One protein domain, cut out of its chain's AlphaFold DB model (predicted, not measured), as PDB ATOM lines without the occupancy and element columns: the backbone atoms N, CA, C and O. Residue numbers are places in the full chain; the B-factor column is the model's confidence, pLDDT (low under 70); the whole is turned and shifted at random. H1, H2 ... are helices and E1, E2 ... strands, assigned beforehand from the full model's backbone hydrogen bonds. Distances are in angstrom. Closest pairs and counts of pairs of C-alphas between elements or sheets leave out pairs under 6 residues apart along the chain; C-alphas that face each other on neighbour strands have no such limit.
ATOM      1  N   GLY A   2     170.033 225.515 282.907       58.38
ATOM      2  CA  GLY A   2     169.086 226.326 282.112       58.38
ATOM      3  C   GLY A   2     169.741 227.376 281.199       58.38
ATOM      4  O   GLY A   2     169.495 227.381 279.997       58.38
ATOM      5  N   GLN A   3     170.624 228.223 281.742       66.94
ATOM      6  CA  GLN A   3     171.303 229.263 280.952       66.94
ATOM      7  C   GLN A   3     172.270 228.673 279.913       66.94
ATOM      8  O   GLN A   3     172.314 229.160 278.787       66.94
ATOM      9  N   ASP A   4     172.990 227.602 280.264       71.31
ATOM     10  CA  ASP A   4     173.881 226.891 279.333       71.31
ATOM     11  C   ASP A   4     173.089 226.313 278.154       71.31
ATOM     12  O   ASP A   4     173.469 226.503 277.006       71.31
ATOM     13  N   PHE A   5     171.930 225.698 278.427       77.25
ATOM     14  CA  PHE A   5     171.046 225.183 277.384       77.25
ATOM     15  C   PHE A   5     170.534 226.293 276.454       77.25
ATOM     16  O   PHE A   5     170.580 226.132 275.237       77.25
ATOM     17  N   ILE A   6     170.074 227.427 277.001       79.44
ATOM     18  CA  ILE A   6     169.605 228.563 276.187       79.44
ATOM     19  C   ILE A   6     170.752 229.134 275.348       79.44
ATOM     20  O   ILE A   6     170.570 229.427 274.166       79.44
ATOM     21  N   LYS A   7     171.946 229.260 275.933       83.25
ATOM     22  CA  LYS A   7     173.139 229.728 275.225       83.25
ATOM     23  C   LYS A   7     173.526 228.789 274.088       83.25
ATOM     24  O   LYS A   7     173.830 229.272 272.999       83.25
ATOM     25  N   ASP A   8     173.506 227.481 274.320       84.19
ATOM     26  CA  ASP A   8     173.810 226.477 273.301       84.19
ATOM     27  C   ASP A   8     172.757 226.500 272.189       84.19
ATOM     28  O   ASP A   8     173.105 226.551 271.009       84.19
ATOM     29  N   PHE A   9     171.471 226.570 272.548       86.56
ATOM     30  CA  PHE A   9     170.370 226.714 271.595       86.56
ATOM     31  C   PHE A   9     170.530 227.964 270.717       86.56
ATOM     32  O   PHE A   9     170.449 227.876 269.490       86.56
ATOM     33  N   PHE A  10     170.816 229.122 271.316       89.00
ATOM     34  CA  PHE A  10     171.063 230.356 270.573       89.00
ATOM     35  C   PHE A  10     172.347 230.295 269.749       89.00
ATOM     36  O   PHE A  10     172.347 230.757 268.617       89.00
ATOM     37  N   SER A  11     173.408 229.656 270.238       88.38
ATOM     38  CA  SER A  11     174.647 229.490 269.464       88.38
ATOM     39  C   SER A  11     174.463 228.585 268.238       88.38
ATOM     40  O   SER A  11     175.230 228.690 267.285       88.38
ATOM     41  N   LEU A  12     173.461 227.698 268.250       90.94
ATOM     42  CA  LEU A  12     173.081 226.863 267.105       90.94
ATOM     43  C   LEU A  12     172.097 227.556 266.147       90.94
ATOM     44  O   LEU A  12     172.019 227.174 264.980       90.94
ATOM     45  N   THR A  13     171.332 228.536 266.635       90.19
ATOM     46  CA  THR A  13     170.222 229.165 265.893       90.19
ATOM     47  C   THR A  13     170.589 230.537 265.318       90.19
ATOM     48  O   THR A  13     170.081 230.928 264.263       90.19
ATOM     49  N   LEU A  14     171.456 231.282 266.005       93.50
ATOM     50  CA  LEU A  14     171.859 232.643 265.659       93.50
ATOM     51  C   LEU A  14     173.235 232.641 264.969       93.50
ATOM     52  O   LEU A  14     174.084 231.795 265.232       93.50
ATOM     53  N   GLU A  15     173.458 233.612 264.091       93.94
ATOM     54  CA  GLU A  15     174.737 233.893 263.425       93.94
ATOM     55  C   GLU A  15     175.649 234.774 264.295       93.94
ATOM     56  O   GLU A  15     176.870 234.798 264.116       93.94
ATOM     57  N   SER A  16     175.058 235.479 265.260       92.31
ATOM     58  CA  SER A  16     175.746 236.295 266.253       92.31
ATOM     59  C   SER A  16     176.818 235.525 267.038       92.31
ATOM     60  O   SER A  16     176.674 234.358 267.400       92.31
ATOM     61  N   LYS A  17     177.919 236.211 267.369       92.50
ATOM     62  CA  LYS A  17     179.038 235.617 268.120       92.50
ATOM     63  C   LYS A  17     178.616 235.227 269.537       92.50
ATOM     64  O   LYS A  17     177.912 235.976 270.206       92.50
ATOM     65  N   SER A  18     179.178 234.129 270.049       87.38
ATOM     66  CA  SER A  18     178.884 233.618 271.400       87.38
ATOM     67  C   SER A  18     179.068 234.662 272.517       87.38
ATOM     68  O   SER A  18     178.273 234.695 273.452       87.38
ATOM     69  N   ASN A  19     180.060 235.558 272.409       90.81
ATOM     70  CA  ASN A  19     180.245 236.644 273.382       90.81
ATOM     71  C   ASN A  19     179.096 237.661 273.351       90.81
ATOM     72  O   ASN A  19     178.620 238.054 274.408       90.81
ATOM     73  N   ASN A  20     178.616 238.039 272.165       92.38
ATOM     74  CA  ASN A  20     177.491 238.964 272.020       92.38
ATOM     75  C   ASN A  20     176.203 238.317 272.545       92.38
ATOM     76  O   ASN A  20     175.443 238.949 273.270       92.38
ATOM     77  N   ILE A  21     175.995 237.024 272.255       90.31
ATOM     78  CA  ILE A  21     174.880 236.241 272.812       90.31
ATOM     79  C   ILE A  21     174.952 236.232 274.341       90.31
ATOM     80  O   ILE A  21     173.947 236.470 275.004       90.31
ATOM     81  N   GLN A  22     176.134 236.005 274.921       87.50
ATOM     82  CA  GLN A  22     176.311 236.028 276.372       87.50
ATOM     83  C   GLN A  22     176.030 237.412 276.969       87.50
ATOM     84  O   GLN A  22     175.348 237.497 277.987       87.50
ATOM     85  N   ASN A  23     176.531 238.482 276.348       87.25
ATOM     86  CA  ASN A  23     176.272 239.854 276.784       87.25
ATOM     87  C   ASN A  23     174.773 240.169 276.748       87.25
ATOM     88  O   ASN A  23     174.244 240.735 277.699       87.25
ATOM     89  N   PHE A  24     174.076 239.745 275.689       89.62
ATOM     90  CA  PHE A  24     172.629 239.889 275.573       89.62
ATOM     91  C   PHE A  24     171.878 239.084 276.643       89.62
ATOM     92  O   PHE A  24     170.985 239.615 277.291       89.62
ATOM     93  N   LEU A  25     172.260 237.829 276.890       85.25
ATOM     94  CA  LEU A  25     171.648 236.991 277.932       85.25
ATOM     95  C   LEU A  25     171.876 237.521 279.352       85.25
ATOM     96  O   LEU A  25     171.083 237.231 280.241       85.25
ATOM     97  N   ASN A  26     172.956 238.271 279.565       81.94
ATOM     98  CA  ASN A  26     173.248 238.930 280.835       81.94
ATOM     99  C   ASN A  26     172.574 240.307 280.953       81.94
ATOM    100  O   ASN A  26     172.706 240.954 281.991       81.94
ATOM    101  N   SER A  27     171.903 240.778 279.898       83.44
ATOM    102  CA  SER A  27     171.190 242.048 279.933       83.44
ATOM    103  C   SER A  27     169.891 241.930 280.713       83.44
ATOM    104  O   SER A  27     169.239 240.885 280.755       83.44
ATOM    105  N   SER A  28     169.502 243.035 281.325       80.88
ATOM    106  CA  SER A  28     168.254 243.122 282.060       80.88
ATOM    107  C   SER A  28     167.108 243.518 281.132       80.88
ATOM    108  O   SER A  28     167.261 244.362 280.244       80.88
ATOM    109  N   ILE A  29     165.939 242.930 281.376       82.19
ATOM    110  CA  ILE A  29     164.718 243.166 280.606       82.19
ATOM    111  C   ILE A  29     163.639 243.688 281.556       82.19
ATOM    112  O   ILE A  29     163.414 243.113 282.618       82.19
ATOM    113  N   VAL A  30     162.964 244.765 281.162       80.62
ATOM    114  CA  VAL A  30     161.799 245.330 281.850       80.62
ATOM    115  C   VAL A  30     160.594 245.182 280.934       80.62
ATOM    116  O   VAL A  30     160.625 245.644 279.794       80.62
ATOM    117  N   ILE A  31     159.540 244.536 281.426       82.69
ATOM    118  CA  ILE A  31     158.310 244.273 280.673       82.69
ATOM    119  C   ILE A  31     157.167 245.030 281.347       82.69
ATOM    120  O   ILE A  31     156.887 244.806 282.524       82.69
ATOM    121  N   TYR A  32     156.511 245.921 280.608       83.94
ATOM    122  CA  TYR A  32     155.336 246.659 281.067       83.94
ATOM    123  C   TYR A  32     154.088 245.939 280.566       83.94
ATOM    124  O   TYR A  32     153.845 245.893 279.363       83.94
ATOM    125  N   MET A  33     153.333 245.336 281.480       79.69
ATOM    126  CA  MET A  33     152.176 244.497 281.161       79.69
ATOM    127  C   MET A  33     150.873 245.286 281.238       79.69
ATOM    128  O   MET A  33     150.692 246.086 282.155       79.69
ATOM    129  N   ASP A  34     149.947 245.010 280.317       71.62
ATOM    130  CA  ASP A  34     148.580 245.553 280.389       71.62
ATOM    131  C   ASP A  34     147.676 244.719 281.311       71.62
ATOM    132  O   ASP A  34     146.692 245.221 281.854       71.62
ATOM    133  N   ASN A  35     148.034 243.447 281.514       71.56
ATOM    134  CA  ASN A  35     147.288 242.480 282.312       71.56
ATOM    135  C   ASN A  35     148.094 242.020 283.534       71.56
ATOM    136  O   ASN A  35     149.323 241.948 283.502       71.56
ATOM    137  N   ASN A  36     147.387 241.646 284.602       65.88
ATOM    138  CA  ASN A  36     148.007 241.021 285.766       65.88
ATOM    139  C   ASN A  36     148.520 239.620 285.403       65.88
ATOM    140  O   ASN A  36     147.770 238.812 284.861       65.88
ATOM    141  N   ILE A  37     149.771 239.330 285.759       65.69
ATOM    142  CA  ILE A  37     150.366 237.993 285.661       65.69
ATOM    143  C   ILE A  37     150.027 237.225 286.942       65.69
ATOM    144  O   ILE A  37     150.216 237.748 288.045       65.69
ATOM    145  N   SER A  38     149.524 235.996 286.818       63.03
ATOM    146  CA  SER A  38     149.278 235.132 287.975       63.03
ATOM    147  C   SER A  38     150.549 234.393 288.414       63.03
ATOM    148  O   SER A  38     151.530 234.288 287.677       63.03
ATOM    149  N   PHE A  39     150.541 233.832 289.626       56.09
ATOM    150  CA  PHE A  39     151.641 232.983 290.092       56.09
ATOM    151  C   PHE A  39     151.837 231.760 289.179       56.09
ATOM    152  O   PHE A  39     152.965 231.397 288.870       56.09
ATOM    153  N   GLU A  40     150.752 231.156 288.692       61.47
ATOM    154  CA  GLU A  40     150.812 229.984 287.810       61.47
ATOM    155  C   GLU A  40     151.511 230.297 286.477       61.47
ATOM    156  O   GLU A  40     152.294 229.485 285.984       61.47
ATOM    157  N   ASP A  41     151.323 231.510 285.948       66.75
ATOM    158  CA  ASP A  41     151.993 231.963 284.726       66.75
ATOM    159  C   ASP A  41     153.516 232.054 284.919       66.75
ATOM    160  O   ASP A  41     154.278 231.568 284.085       66.75
ATOM    161  N   ILE A  42     153.974 232.618 286.046       61.31
ATOM    162  CA  ILE A  42     155.407 232.809 286.353       61.31
ATOM    163  C   ILE A  42     156.142 231.470 286.478       61.31
ATOM    164  O   ILE A  42     157.301 231.357 286.075       61.31
ATOM    165  N   PHE A  43     155.479 230.449 287.023       59.84
ATOM    166  CA  PHE A  43     156.069 229.131 287.259       59.84
ATOM    167  C   PHE A  43     155.842 228.139 286.107       59.84
ATOM    168  O   PHE A  43     156.065 226.938 286.275       59.84
ATOM    169  N   ASN A  44     155.451 228.614 284.919       63.06
ATOM    170  CA  ASN A  44     155.305 227.757 283.748       63.06
ATOM    171  C   ASN A  44     156.663 227.124 283.358       63.06
ATOM    172  O   ASN A  44     157.606 227.849 283.025       63.06
ATOM    173  N   PRO A  45     156.787 225.780 283.340       62.19
ATOM    174  CA  PRO A  45     158.049 225.109 283.026       62.19
ATOM    175  C   PRO A  45     158.475 225.286 281.559       62.19
ATOM    176  O   PRO A  45     159.627 225.022 281.212       62.19
ATOM    177  N   ASN A  46     157.569 225.729 280.678       72.81
ATOM    178  CA  ASN A  46     157.896 226.094 279.308       72.81
ATOM    179  C   ASN A  46     158.270 227.581 279.221       72.81
ATOM    180  O   ASN A  46     157.450 228.440 278.891       72.81
ATOM    181  N   TYR A  47     159.550 227.864 279.471       68.12
ATOM    182  CA  TYR A  47     160.101 229.220 279.473       68.12
ATOM    183  C   TYR A  47     159.920 229.974 278.146       68.12
ATOM    184  O   TYR A  47     159.775 231.193 278.162       68.12
ATOM    185  N   PHE A  48     159.889 229.282 277.000       72.75
ATOM    186  CA  PHE A  48     159.647 229.931 275.706       72.75
ATOM    187  C   PHE A  48     158.203 230.404 275.569       72.75
ATOM    188  O   PHE A  48     157.984 231.527 275.122       72.75
ATOM    189  N   ASN A  49     157.229 229.596 275.999       75.88
ATOM    190  CA  ASN A  49     155.827 230.015 276.021       75.88
ATOM    191  C   ASN A  49     155.602 231.157 277.014       75.88
ATOM    192  O   ASN A  49     154.885 232.098 276.692       75.88
ATOM    193  N   LEU A  50     156.240 231.107 278.189       77.50
ATOM    194  CA  LEU A  50     156.183 232.206 279.151       77.50
ATOM    195  C   LEU A  50     156.713 233.506 278.533       77.50
ATOM    196  O   LEU A  50     156.002 234.504 278.512       77.50
ATOM    197  N   LEU A  51     157.926 233.488 277.975       78.75
ATOM    198  CA  LEU A  51     158.514 234.663 277.323       78.75
ATOM    199  C   LEU A  51     157.665 235.160 276.149       78.75
ATOM    200  O   LEU A  51     157.482 236.365 276.000       78.75
ATOM    201  N   TYR A  52     157.120 234.250 275.341       82.94
ATOM    202  CA  TYR A  52     156.219 234.594 274.245       82.94
ATOM    203  C   TYR A  52     154.967 235.322 274.745       82.94
ATOM    204  O   TYR A  52     154.649 236.401 274.248       82.94
ATOM    205  N   ASN A  53     154.298 234.774 275.763       82.19
ATOM    206  CA  ASN A  53     153.107 235.379 276.356       82.19
ATOM    207  C   ASN A  53     153.428 236.754 276.952       82.19
ATOM    208  O   ASN A  53     152.730 237.719 276.660       82.19
ATOM    209  N   LEU A  54     154.539 236.880 277.686       82.69
ATOM    210  CA  LEU A  54     154.989 238.164 278.232       82.69
ATOM    211  C   LEU A  54     155.184 239.219 277.134       82.69
ATOM    212  O   LEU A  54     154.757 240.356 277.294       82.69
ATOM    213  N   ILE A  55     155.775 238.850 275.993       86.69
ATOM    214  CA  ILE A  55     155.952 239.761 274.850       86.69
ATOM    215  C   ILE A  55     154.600 240.133 274.211       86.69
ATOM    216  O   ILE A  55     154.358 241.287 273.827       86.69
ATOM    217  N   MET A  56     153.702 239.161 274.063       87.31
ATOM    218  CA  MET A  56     152.401 239.371 273.425       87.31
ATOM    219  C   MET A  56     151.428 240.170 274.296       87.31
ATOM    220  O   MET A  56     150.660 240.960 273.745       87.31
ATOM    221  N   ASP A  57     151.558 240.102 275.617       85.56
ATOM    222  CA  ASP A  57     150.680 240.783 276.576       85.56
ATOM    223  C   ASP A  57     151.265 242.098 277.134       85.56
ATOM    224  O   ASP A  57     150.587 242.831 277.858       85.56
ATOM    225  N   SER A  58     152.506 242.448 276.777       85.62
ATOM    226  CA  SER A  58     153.137 243.699 277.216       85.62
ATOM    227  C   SER A  58     152.702 244.924 276.404       85.62
ATOM    228  O   SER A  58     152.792 244.895 275.174       85.62
ATOM    229  N   SER A  59     152.385 246.059 277.023       88.19
ATOM    230  CA  SER A  59     152.279 247.335 276.294       88.19
ATOM    231  C   SER A  59     153.627 247.793 275.745       88.19
ATOM    232  O   SER A  59     153.700 248.281 274.615       88.19
ATOM    233  N   SER A  60     154.700 247.617 276.521       90.31
ATOM    234  CA  SER A  60     156.061 247.998 276.126       90.31
ATOM    235  C   SER A  60     157.137 247.146 276.804       90.31
ATOM    236  O   SER A  60     156.879 246.491 277.814       90.31
ATOM    237  N   ILE A  61     158.343 247.124 276.229       90.19
ATOM    238  CA  ILE A  61     159.486 246.345 276.735       90.19
ATOM    239  C   ILE A  61     160.761 247.179 276.610       90.19
ATOM    240  O   ILE A  61     161.013 247.753 275.554       90.19
ATOM    241  N   ALA A  62     161.603 247.192 277.639       90.25
ATOM    242  CA  ALA A  62     162.954 247.745 277.585       90.25
ATOM    243  C   ALA A  62     163.990 246.638 277.822       90.25
ATOM    244  O   ALA A  62     163.948 245.954 278.840       90.25
ATOM    245  N   ILE A  63     164.931 246.474 276.898       90.44
ATOM    246  CA  ILE A  63     166.047 245.528 276.983       90.44
ATOM    247  C   ILE A  63     167.333 246.346 277.072       90.44
ATOM    248  O   ILE A  63     167.716 247.014 276.112       90.44
ATOM    249  N   TYR A  64     168.026 246.292 278.204       88.12
ATOM    250  CA  TYR A  64     169.223 247.100 278.459       88.12
ATOM    251  C   TYR A  64     170.473 246.411 277.915       88.12
ATOM    252  O   TYR A  64     171.376 246.006 278.645       88.12
ATOM    253  N   SER A  65     170.479 246.237 276.594       89.00
ATOM    254  CA  SER A  65     171.555 245.623 275.826       89.00
ATOM    255  C   SER A  65     171.881 246.460 274.602       89.00
ATOM    256  O   SER A  65     170.986 246.890 273.878       89.00
ATOM    257  N   THR A  66     173.168 246.630 274.313       91.06
ATOM    258  CA  THR A  66     173.634 247.231 273.056       91.06
ATOM    259  C   THR A  66     173.761 246.206 271.925       91.06
ATOM    260  O   THR A  66     174.068 246.573 270.792       91.06
ATOM    261  N   GLU A  67     173.531 244.919 272.205       94.31
ATOM    262  CA  GLU A  67     173.677 243.805 271.261       94.31
ATOM    263  C   GLU A  67     172.447 243.695 270.334       94.31
ATOM    264  O   GLU A  67     171.696 242.718 270.362       94.31
ATOM    265  N   TYR A  68     172.212 244.726 269.513       92.75
ATOM    266  CA  TYR A  68     171.030 244.821 268.644       92.75
ATOM    267  C   TYR A  68     170.926 243.688 267.619       92.75
ATOM    268  O   TYR A  68     169.827 243.224 267.332       92.75
ATOM    269  N   GLU A  69     172.056 243.228 267.082       93.94
ATOM    270  CA  GLU A  69     172.088 242.117 266.123       93.94
ATOM    271  C   GLU A  69     171.554 240.826 266.759       93.94
ATOM    272  O   GLU A  69     170.723 240.144 266.164       93.94
ATOM    273  N   VAL A  70     171.934 240.551 268.012       94.69
ATOM    274  CA  VAL A  70     171.451 239.379 268.757       94.69
ATOM    275  C   VAL A  70     169.943 239.465 268.968       94.69
ATOM    276  O   VAL A  70     169.229 238.496 268.716       94.69
ATOM    277  N   PHE A  71     169.450 240.629 269.400       94.62
ATOM    278  CA  PHE A  71     168.017 240.869 269.547       94.62
ATOM    279  C   PHE A  71     167.264 240.645 268.231       94.62
ATOM    280  O   PHE A  71     166.267 239.927 268.219       94.62
ATOM    281  N   ASP A  72     167.735 241.249 267.136       94.69
ATOM    282  CA  ASP A  72     167.076 241.182 265.832       94.69
ATOM    283  C   ASP A  72     166.957 239.735 265.343       94.69
ATOM    284  O   ASP A  72     165.890 239.287 264.910       94.69
ATOM    285  N   GLU A  73     168.038 238.970 265.486       95.06
ATOM    286  CA  GLU A  73     168.046 237.557 265.144       95.06
ATOM    287  C   GLU A  73     167.117 236.730 266.036       95.06
ATOM    288  O   GLU A  73     166.384 235.896 265.512       95.06
ATOM    289  N   ILE A  74     167.092 236.957 267.354       92.12
ATOM    290  CA  ILE A  74     166.159 236.264 268.257       92.12
ATOM    291  C   ILE A  74     164.716 236.582 267.855       92.12
ATOM    292  O   ILE A  74     163.895 235.678 267.685       92.12
ATOM    293  N   PHE A  75     164.401 237.861 267.652       92.50
ATOM    294  CA  PHE A  75     163.040 238.294 267.365       92.50
ATOM    295  C   PHE A  75     162.532 237.713 266.039       92.50
ATOM    296  O   PHE A  75     161.402 237.230 265.966       92.50
ATOM    297  N   LYS A  76     163.388 237.654 265.014       93.62
ATOM    298  CA  LYS A  76     163.055 237.070 263.707       93.62
ATOM    299  C   LYS A  76     163.108 235.541 263.679       93.62
ATOM    300  O   LYS A  76     162.160 234.915 263.219       93.62
ATOM    301  N   LYS A  77     164.215 234.931 264.113       93.31
ATOM    302  CA  LYS A  77     164.498 233.495 263.920       93.31
ATOM    303  C   LYS A  77     163.886 232.611 265.002       93.31
ATOM    304  O   LYS A  77     163.504 231.487 264.695       93.31
ATOM    305  N   VAL A  78     163.796 233.097 266.242       89.31
ATOM    306  CA  VAL A  78     163.263 232.316 267.372       89.31
ATOM    307  C   VAL A  78     161.769 232.565 267.532       89.31
ATOM    308  O   VAL A  78     160.995 231.614 267.576       89.31
ATOM    309  N   PHE A  79     161.353 233.832 267.571       89.06
ATOM    310  CA  PHE A  79     159.941 234.182 267.751       89.06
ATOM    311  C   PHE A  79     159.157 234.276 266.436       89.06
ATOM    312  O   PHE A  79     157.934 234.220 266.456       89.06
ATOM    313  N   GLY A  80     159.824 234.378 265.282       91.19
ATOM    314  CA  GLY A  80     159.143 234.436 263.985       91.19
ATOM    315  C   GLY A  80     158.609 235.823 263.612       91.19
ATOM    316  O   GLY A  80     157.712 235.925 262.769       91.19
ATOM    317  N   ALA A  81     159.125 236.896 264.219       93.62
ATOM    318  CA  ALA A  81     158.715 238.253 263.884       93.62
ATOM    319  C   ALA A  81     159.126 238.627 262.448       93.62
ATOM    320  O   ALA A  81     160.221 238.321 261.975       93.62
ATOM    321  N   LYS A  82     158.247 239.344 261.749       95.00
ATOM    322  CA  LYS A  82     158.491 239.889 260.409       95.00
ATOM    323  C   LYS A  82     158.801 241.370 260.503       95.00
ATOM    324  O   LYS A  82     157.992 242.134 261.026       95.00
ATOM    325  N   GLN A  83     159.934 241.781 259.952       94.06
ATOM    326  CA  GLN A  83     160.275 243.193 259.825       94.06
ATOM    327  C   GLN A  83     159.481 243.817 258.669       94.06
ATOM    328  O   GLN A  83     159.529 243.328 257.542       94.06
ATOM    329  N   ILE A  84     158.734 244.880 258.961       92.31
ATOM    330  CA  ILE A  84     157.957 245.654 257.980       92.31
ATOM    331  C   ILE A  84     158.771 246.849 257.479       92.31
ATOM    332  O   ILE A  84     158.734 247.172 256.294       92.31
ATOM    333  N   SER A  85     159.494 247.509 258.381       90.75
ATOM    334  CA  SER A  85     160.421 248.604 258.083       90.75
ATOM    335  C   SER A  85     161.567 248.608 259.095       90.75
ATOM    336  O   SER A  85     161.558 247.807 260.031       90.75
ATOM    337  N   ASP A  86     162.542 249.507 258.931       84.75
ATOM    338  CA  ASP A  86     163.767 249.562 259.745       84.75
ATOM    339  C   ASP A  86     163.513 249.411 261.254       84.75
ATOM    340  O   ASP A  86     164.201 248.638 261.921       84.75
ATOM    341  N   ASN A  87     162.456 250.050 261.759       91.44
ATOM    342  CA  ASN A  87     162.108 250.061 263.180       91.44
ATOM    343  C   ASN A  87     160.749 249.415 263.486       91.44
ATOM    344  O   ASN A  87     160.292 249.507 264.618       91.44
ATOM    345  N   ILE A  88     160.056 248.802 262.521       93.62
ATOM    346  CA  ILE A  88     158.719 248.234 262.760       93.62
ATOM    347  C   ILE A  88     158.728 246.743 262.473       93.62
ATOM    348  O   ILE A  88     159.009 246.308 261.356       93.62
ATOM    349  N   TYR A  89     158.334 245.977 263.481       95.94
ATOM    350  CA  TYR A  89     158.227 244.530 263.446       95.94
ATOM    351  C   TYR A  89     156.783 244.119 263.705       95.94
ATOM    352  O   TYR A  89     156.024 244.809 264.386       95.94
ATOM    353  N   THR A  90     156.400 242.973 263.161       94.94
ATOM    354  CA  THR A  90     155.138 242.306 263.476       94.94
ATOM    355  C   THR A  90     155.393 240.901 263.953       94.94
ATOM    356  O   THR A  90     156.060 240.137 263.259       94.94
ATOM    357  N   LEU A  91     154.809 240.562 265.091       92.38
ATOM    358  CA  LEU A  91     154.709 239.200 265.583       92.38
ATOM    359  C   LEU A  91     153.217 238.868 265.626       92.38
ATOM    360  O   LEU A  91     152.445 239.550 266.300       92.38
ATOM    361  N   GLU A  92     152.806 237.902 264.805       88.69
ATOM    362  CA  GLU A  92     151.395 237.639 264.499       88.69
ATOM    363  C   GLU A  92     150.627 238.913 264.080       88.69
ATOM    364  O   GLU A  92     150.886 239.475 263.013       88.69
ATOM    365  N   SER A  93     149.672 239.365 264.900       86.69
ATOM    366  CA  SER A  93     148.850 240.558 264.675       86.69
ATOM    367  C   SER A  93     149.391 241.810 265.374       86.69
ATOM    368  O   SER A  93     148.959 242.922 265.056       86.69
ATOM    369  N   LYS A  94     150.347 241.658 266.299       91.56
ATOM    370  CA  LYS A  94     150.863 242.747 267.127       91.56
ATOM    371  C   LYS A  94     152.040 243.441 266.451       91.56
ATOM    372  O   LYS A  94     152.952 242.802 265.925       91.56
ATOM    373  N   ARG A  95     152.011 244.776 266.459       92.69
ATOM    374  CA  ARG A  95     153.088 245.630 265.946       92.69
ATOM    375  C   ARG A  95     153.994 246.085 267.081       92.69
ATOM    376  O   ARG A  95     153.514 246.491 268.138       92.69
ATOM    377  N   PHE A  96     155.289 246.065 266.807       94.12
ATOM    378  CA  PHE A  96     156.339 246.539 267.693       94.12
ATOM    379  C   PHE A  96     157.144 247.616 266.966       94.12
ATOM    380  O   PHE A  96     157.803 247.332 265.965       94.12
ATOM    381  N   LEU A  97     157.059 248.852 267.451       95.12
ATOM    382  CA  LEU A  97     157.990 249.923 267.116       95.12
ATOM    383  C   LEU A  97     159.240 249.743 267.974       95.12
ATOM    384  O   LEU A  97     159.129 249.669 269.190       95.12
ATOM    385  N   ILE A  98     160.410 249.669 267.356       94.81
ATOM    386  CA  ILE A  98     161.677 249.425 268.038       94.81
ATOM    387  C   ILE A  98     162.535 250.678 267.964       94.81
ATOM    388  O   ILE A  98     162.999 251.067 266.892       94.81
ATOM    389  N   GLU A  99     162.765 251.287 269.117       93.50
ATOM    390  CA  GLU A  99     163.731 252.359 269.309       93.50
ATOM    391  C   GLU A  99     165.000 251.796 269.952       93.50
ATOM    392  O   GLU A  99     164.971 250.800 270.672       93.50
ATOM    393  N   LYS A 100     166.151 252.396 269.656       90.69
ATOM    394  CA  LYS A 100     167.441 251.960 270.199       90.69
ATOM    395  C   LYS A 100     168.354 253.148 270.424       90.69
ATOM    396  O   LYS A 100     168.356 254.086 269.625       90.69
ATOM    397  N   ASP A 101     169.144 253.087 271.484       87.69
ATOM    398  CA  ASP A 101     170.158 254.087 271.806       87.69
ATOM    399  C   ASP A 101     171.430 253.420 272.363       87.69
ATOM    400  O   ASP A 101     171.608 252.205 272.275       87.69
ATOM    401  N   GLY A 102     172.351 254.212 272.919       84.50
ATOM    402  CA  GLY A 102     173.579 253.689 273.529       84.50
ATOM    403  C   GLY A 102     173.370 252.893 274.824       84.50
ATOM    404  O   GLY A 102     174.359 252.496 275.437       84.50
ATOM    405  N   LYS A 103     172.126 252.704 275.273       83.44
ATOM    406  CA  LYS A 103     171.771 252.084 276.552       83.44
ATOM    407  C   LYS A 103     170.893 250.852 276.391       83.44
ATOM    408  O   LYS A 103     170.926 249.988 277.265       83.44
ATOM    409  N   GLY A 104     170.121 250.752 275.311       91.50
ATOM    410  CA  GLY A 104     169.252 249.602 275.119       91.50
ATOM    411  C   GLY A 104     168.424 249.588 273.842       91.50
ATOM    412  O   GLY A 104     168.595 250.393 272.923       91.50
ATOM    413  N   ILE A 105     167.501 248.631 273.829       94.19
ATOM    414  CA  ILE A 105     166.532 248.335 272.780       94.19
ATOM    415  C   ILE A 105     165.149 248.421 273.422       94.19
ATOM    416  O   ILE A 105     164.877 247.757 274.420       94.19
ATOM    417  N   PHE A 106     164.275 249.239 272.857       93.56
ATOM    418  CA  PHE A 106     163.008 249.636 273.455       93.56
ATOM    419  C   PHE A 106     161.874 249.346 272.479       93.56
ATOM    420  O   PHE A 106     161.875 249.823 271.348       93.56
ATOM    421  N   LEU A 107     160.911 248.532 272.899       94.50
ATOM    422  CA  LEU A 107     159.774 248.109 272.094       94.50
ATOM    423  C   LEU A 107     158.530 248.866 272.564       94.50
ATOM    424  O   LEU A 107     158.158 248.791 273.734       94.50
ATOM    425  N   ASN A 108     157.876 249.563 271.635       93.62
ATOM    426  CA  ASN A 108     156.690 250.402 271.839       93.62
ATOM    427  C   ASN A 108     156.863 251.489 272.910       93.62
ATOM    428  O   ASN A 108     155.887 251.941 273.507       93.62
ATOM    429  N   MET A 109     158.097 251.931 273.146       91.19
ATOM    430  CA  MET A 109     158.405 252.990 274.098       91.19
ATOM    431  C   MET A 109     159.673 253.744 273.702       91.19
ATOM    432  O   MET A 109     160.527 253.209 272.996       91.19
ATOM    433  N   ALA A 110     159.789 254.974 274.201       87.69
ATOM    434  CA  ALA A 110     161.007 255.762 274.082       87.69
ATOM    435  C   ALA A 110     162.101 255.240 275.036       87.69
ATOM    436  O   ALA A 110     161.769 254.677 276.087       87.69
ATOM    437  N   PRO A 111     163.392 255.474 274.729       84.00
ATOM    438  CA  PRO A 111     164.492 255.142 275.620       84.00
ATOM    439  C   PRO A 111     164.318 255.743 277.014       84.00
ATOM    440  O   PRO A 111     164.138 256.952 277.180       84.00
ATOM    441  N   VAL A 112     164.414 254.889 278.029       78.38
ATOM    442  CA  VAL A 112     164.344 255.263 279.446       78.38
ATOM    443  C   VAL A 112     165.597 254.804 280.171       78.38
ATOM    444  O   VAL A 112     166.199 253.788 279.842       78.38
ATOM    445  N   ASN A 113     165.982 255.580 281.180       67.50
ATOM    446  CA  ASN A 113     166.993 255.185 282.147       67.50
ATOM    447  C   ASN A 113     166.292 254.555 283.347       67.50
ATOM    448  O   ASN A 113     165.657 255.273 284.116       67.50
ATOM    449  N   VAL A 114     166.447 253.248 283.523       65.94
ATOM    450  CA  VAL A 114     166.130 252.583 284.789       65.94
ATOM    451  C   VAL A 114     167.447 252.298 285.503       65.94
ATOM    452  O   VAL A 114     168.351 251.692 284.929       65.94
ATOM    453  N   GLU A 115     167.573 252.766 286.745       62.25
ATOM    454  CA  GLU A 115     168.643 252.311 287.631       62.25
ATOM    455  C   GLU A 115     168.370 250.853 287.986       62.25
ATOM    456  O   GLU A 115     167.443 250.533 288.728       62.25
ATOM    457  N   MET A 116     169.158 249.961 287.402       63.22
ATOM    458  CA  MET A 116     169.090 248.539 287.690       63.22
ATOM    459  C   MET A 116     170.041 248.220 288.822       63.22
ATOM    460  O   MET A 116     171.211 248.601 288.783       63.22
ATOM    461  N   ASN A 117     169.537 247.504 289.820       65.81
ATOM    462  CA  ASN A 117     170.394 246.950 290.845       65.81
ATOM    463  C   ASN A 117     170.908 245.578 290.358       65.81
ATOM    464  O   ASN A 117     170.104 244.648 290.251       65.81
TER     465      ASN A 117
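AT A GLANCE: This is residues 2 to 117 of the 362 residues of an uncharacterized protein of Petrotoga sp. 9PWA.NaAc.5.4 (UniProt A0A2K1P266). A twisted sheet of six strands has two helices, H4 and H5, packed on one face, while no named helix covers the other face. H2 packs on H5 and H1 packs on H2, away from the sheet, and the small H3 lies near H4. The printed part has 116 residues with five named helices and six named strands, in the order H1 H2 E1 H3 H4 E2 H5 E3 E4 E5 E6. The sheet runs E1 E2 E6 E5 E4 E3, antiparallel throughout, and the class is mixed, helices and strands. The whole is compact and rounded, with a radius of gyration of the C-alphas of 13.9 A and spans of 36 by 33 by 33 A.

IN THESE COORDINATES: H1, residues 2 to 13, begins at C-alpha 2 (169.086, 226.326, 282.112) and is 16.5 A long. H2 is residues 18 to 25, 10.3 A, and E1 residues 29 to 33, 12.6 A. H3 is residues 39 to 42, and H4 residues 47 to 57, 15.2 A. E2, residues 58 to 63, 13.0 A, follows H4 directly. H5, residues 68 to 78, is 14.8 A long and begins at C-alpha 68 (171.030, 244.821, 268.644). E3 is residues 82 to 85, E4 residues 88 to 91 and E5 residues 94 to 100, 19.2 A. E6, residues 105 to 107, ends at C-alpha 107 (159.774, 248.109, 272.094).

HOW THE PARTS SIT: E1 and E3 are the edge strands. E1 and E2 are antiparallel at 170 degrees, with N 30 and O 62 2.8 A apart, within hydrogen-bond range. Across E2 and E6, N 63 and O 105 are 2.8 A apart. E3 E4 E5 E6 form a meander, each strand the antiparallel neighbour of the one before, in three hairpins; for instance, across E3 and E4, N 82 and O 90 are within hydrogen-bond range at 2.8 A. E5 is staggered: residues 94 to 97 pair with E4, with N 96 and O 89 2.8 A apart, and residues 98 to 100 with E6, with N 99 and O 106 2.8 A apart. H4 and H5 are on the same face, at heights over the sheet of 8.7 A and 8.4 A. The closest C-alphas of H4 and E1 are those of Asp 57 and Met 33, 6.1 A apart. H5 and H2 touch, about perpendicular at 83 degrees, closest at the C-alphas of Val 70 and Ile 21, 6.2 A. H1 touches H2 with residues 7 to 11 alone, at a steep tilt of 53 degrees, opposite ways; the closest C-alphas, of Ser 11 and Ser 18, are 6.2 A apart. H3 and H4 are close but not clearly touching, with the C-alphas of Asp 41 and Leu 50 7.0 A apart. H4 and H5 are apart. In H1, H2, H4 and H5 every O i to N i+4 pair is within hydrogen-bond range; H3 is too short for such a pair.

THE WHOLE: The C-alphas farthest apart, of Phe 39 and Ser 85, are 36.7 A apart. The printed part has no cut, and the links between named elements are tight. Mean pLDDT of the printed part is 84.2; it is under 70 at residues 2 to 3, 36 to 45, 47 and 113 to 117.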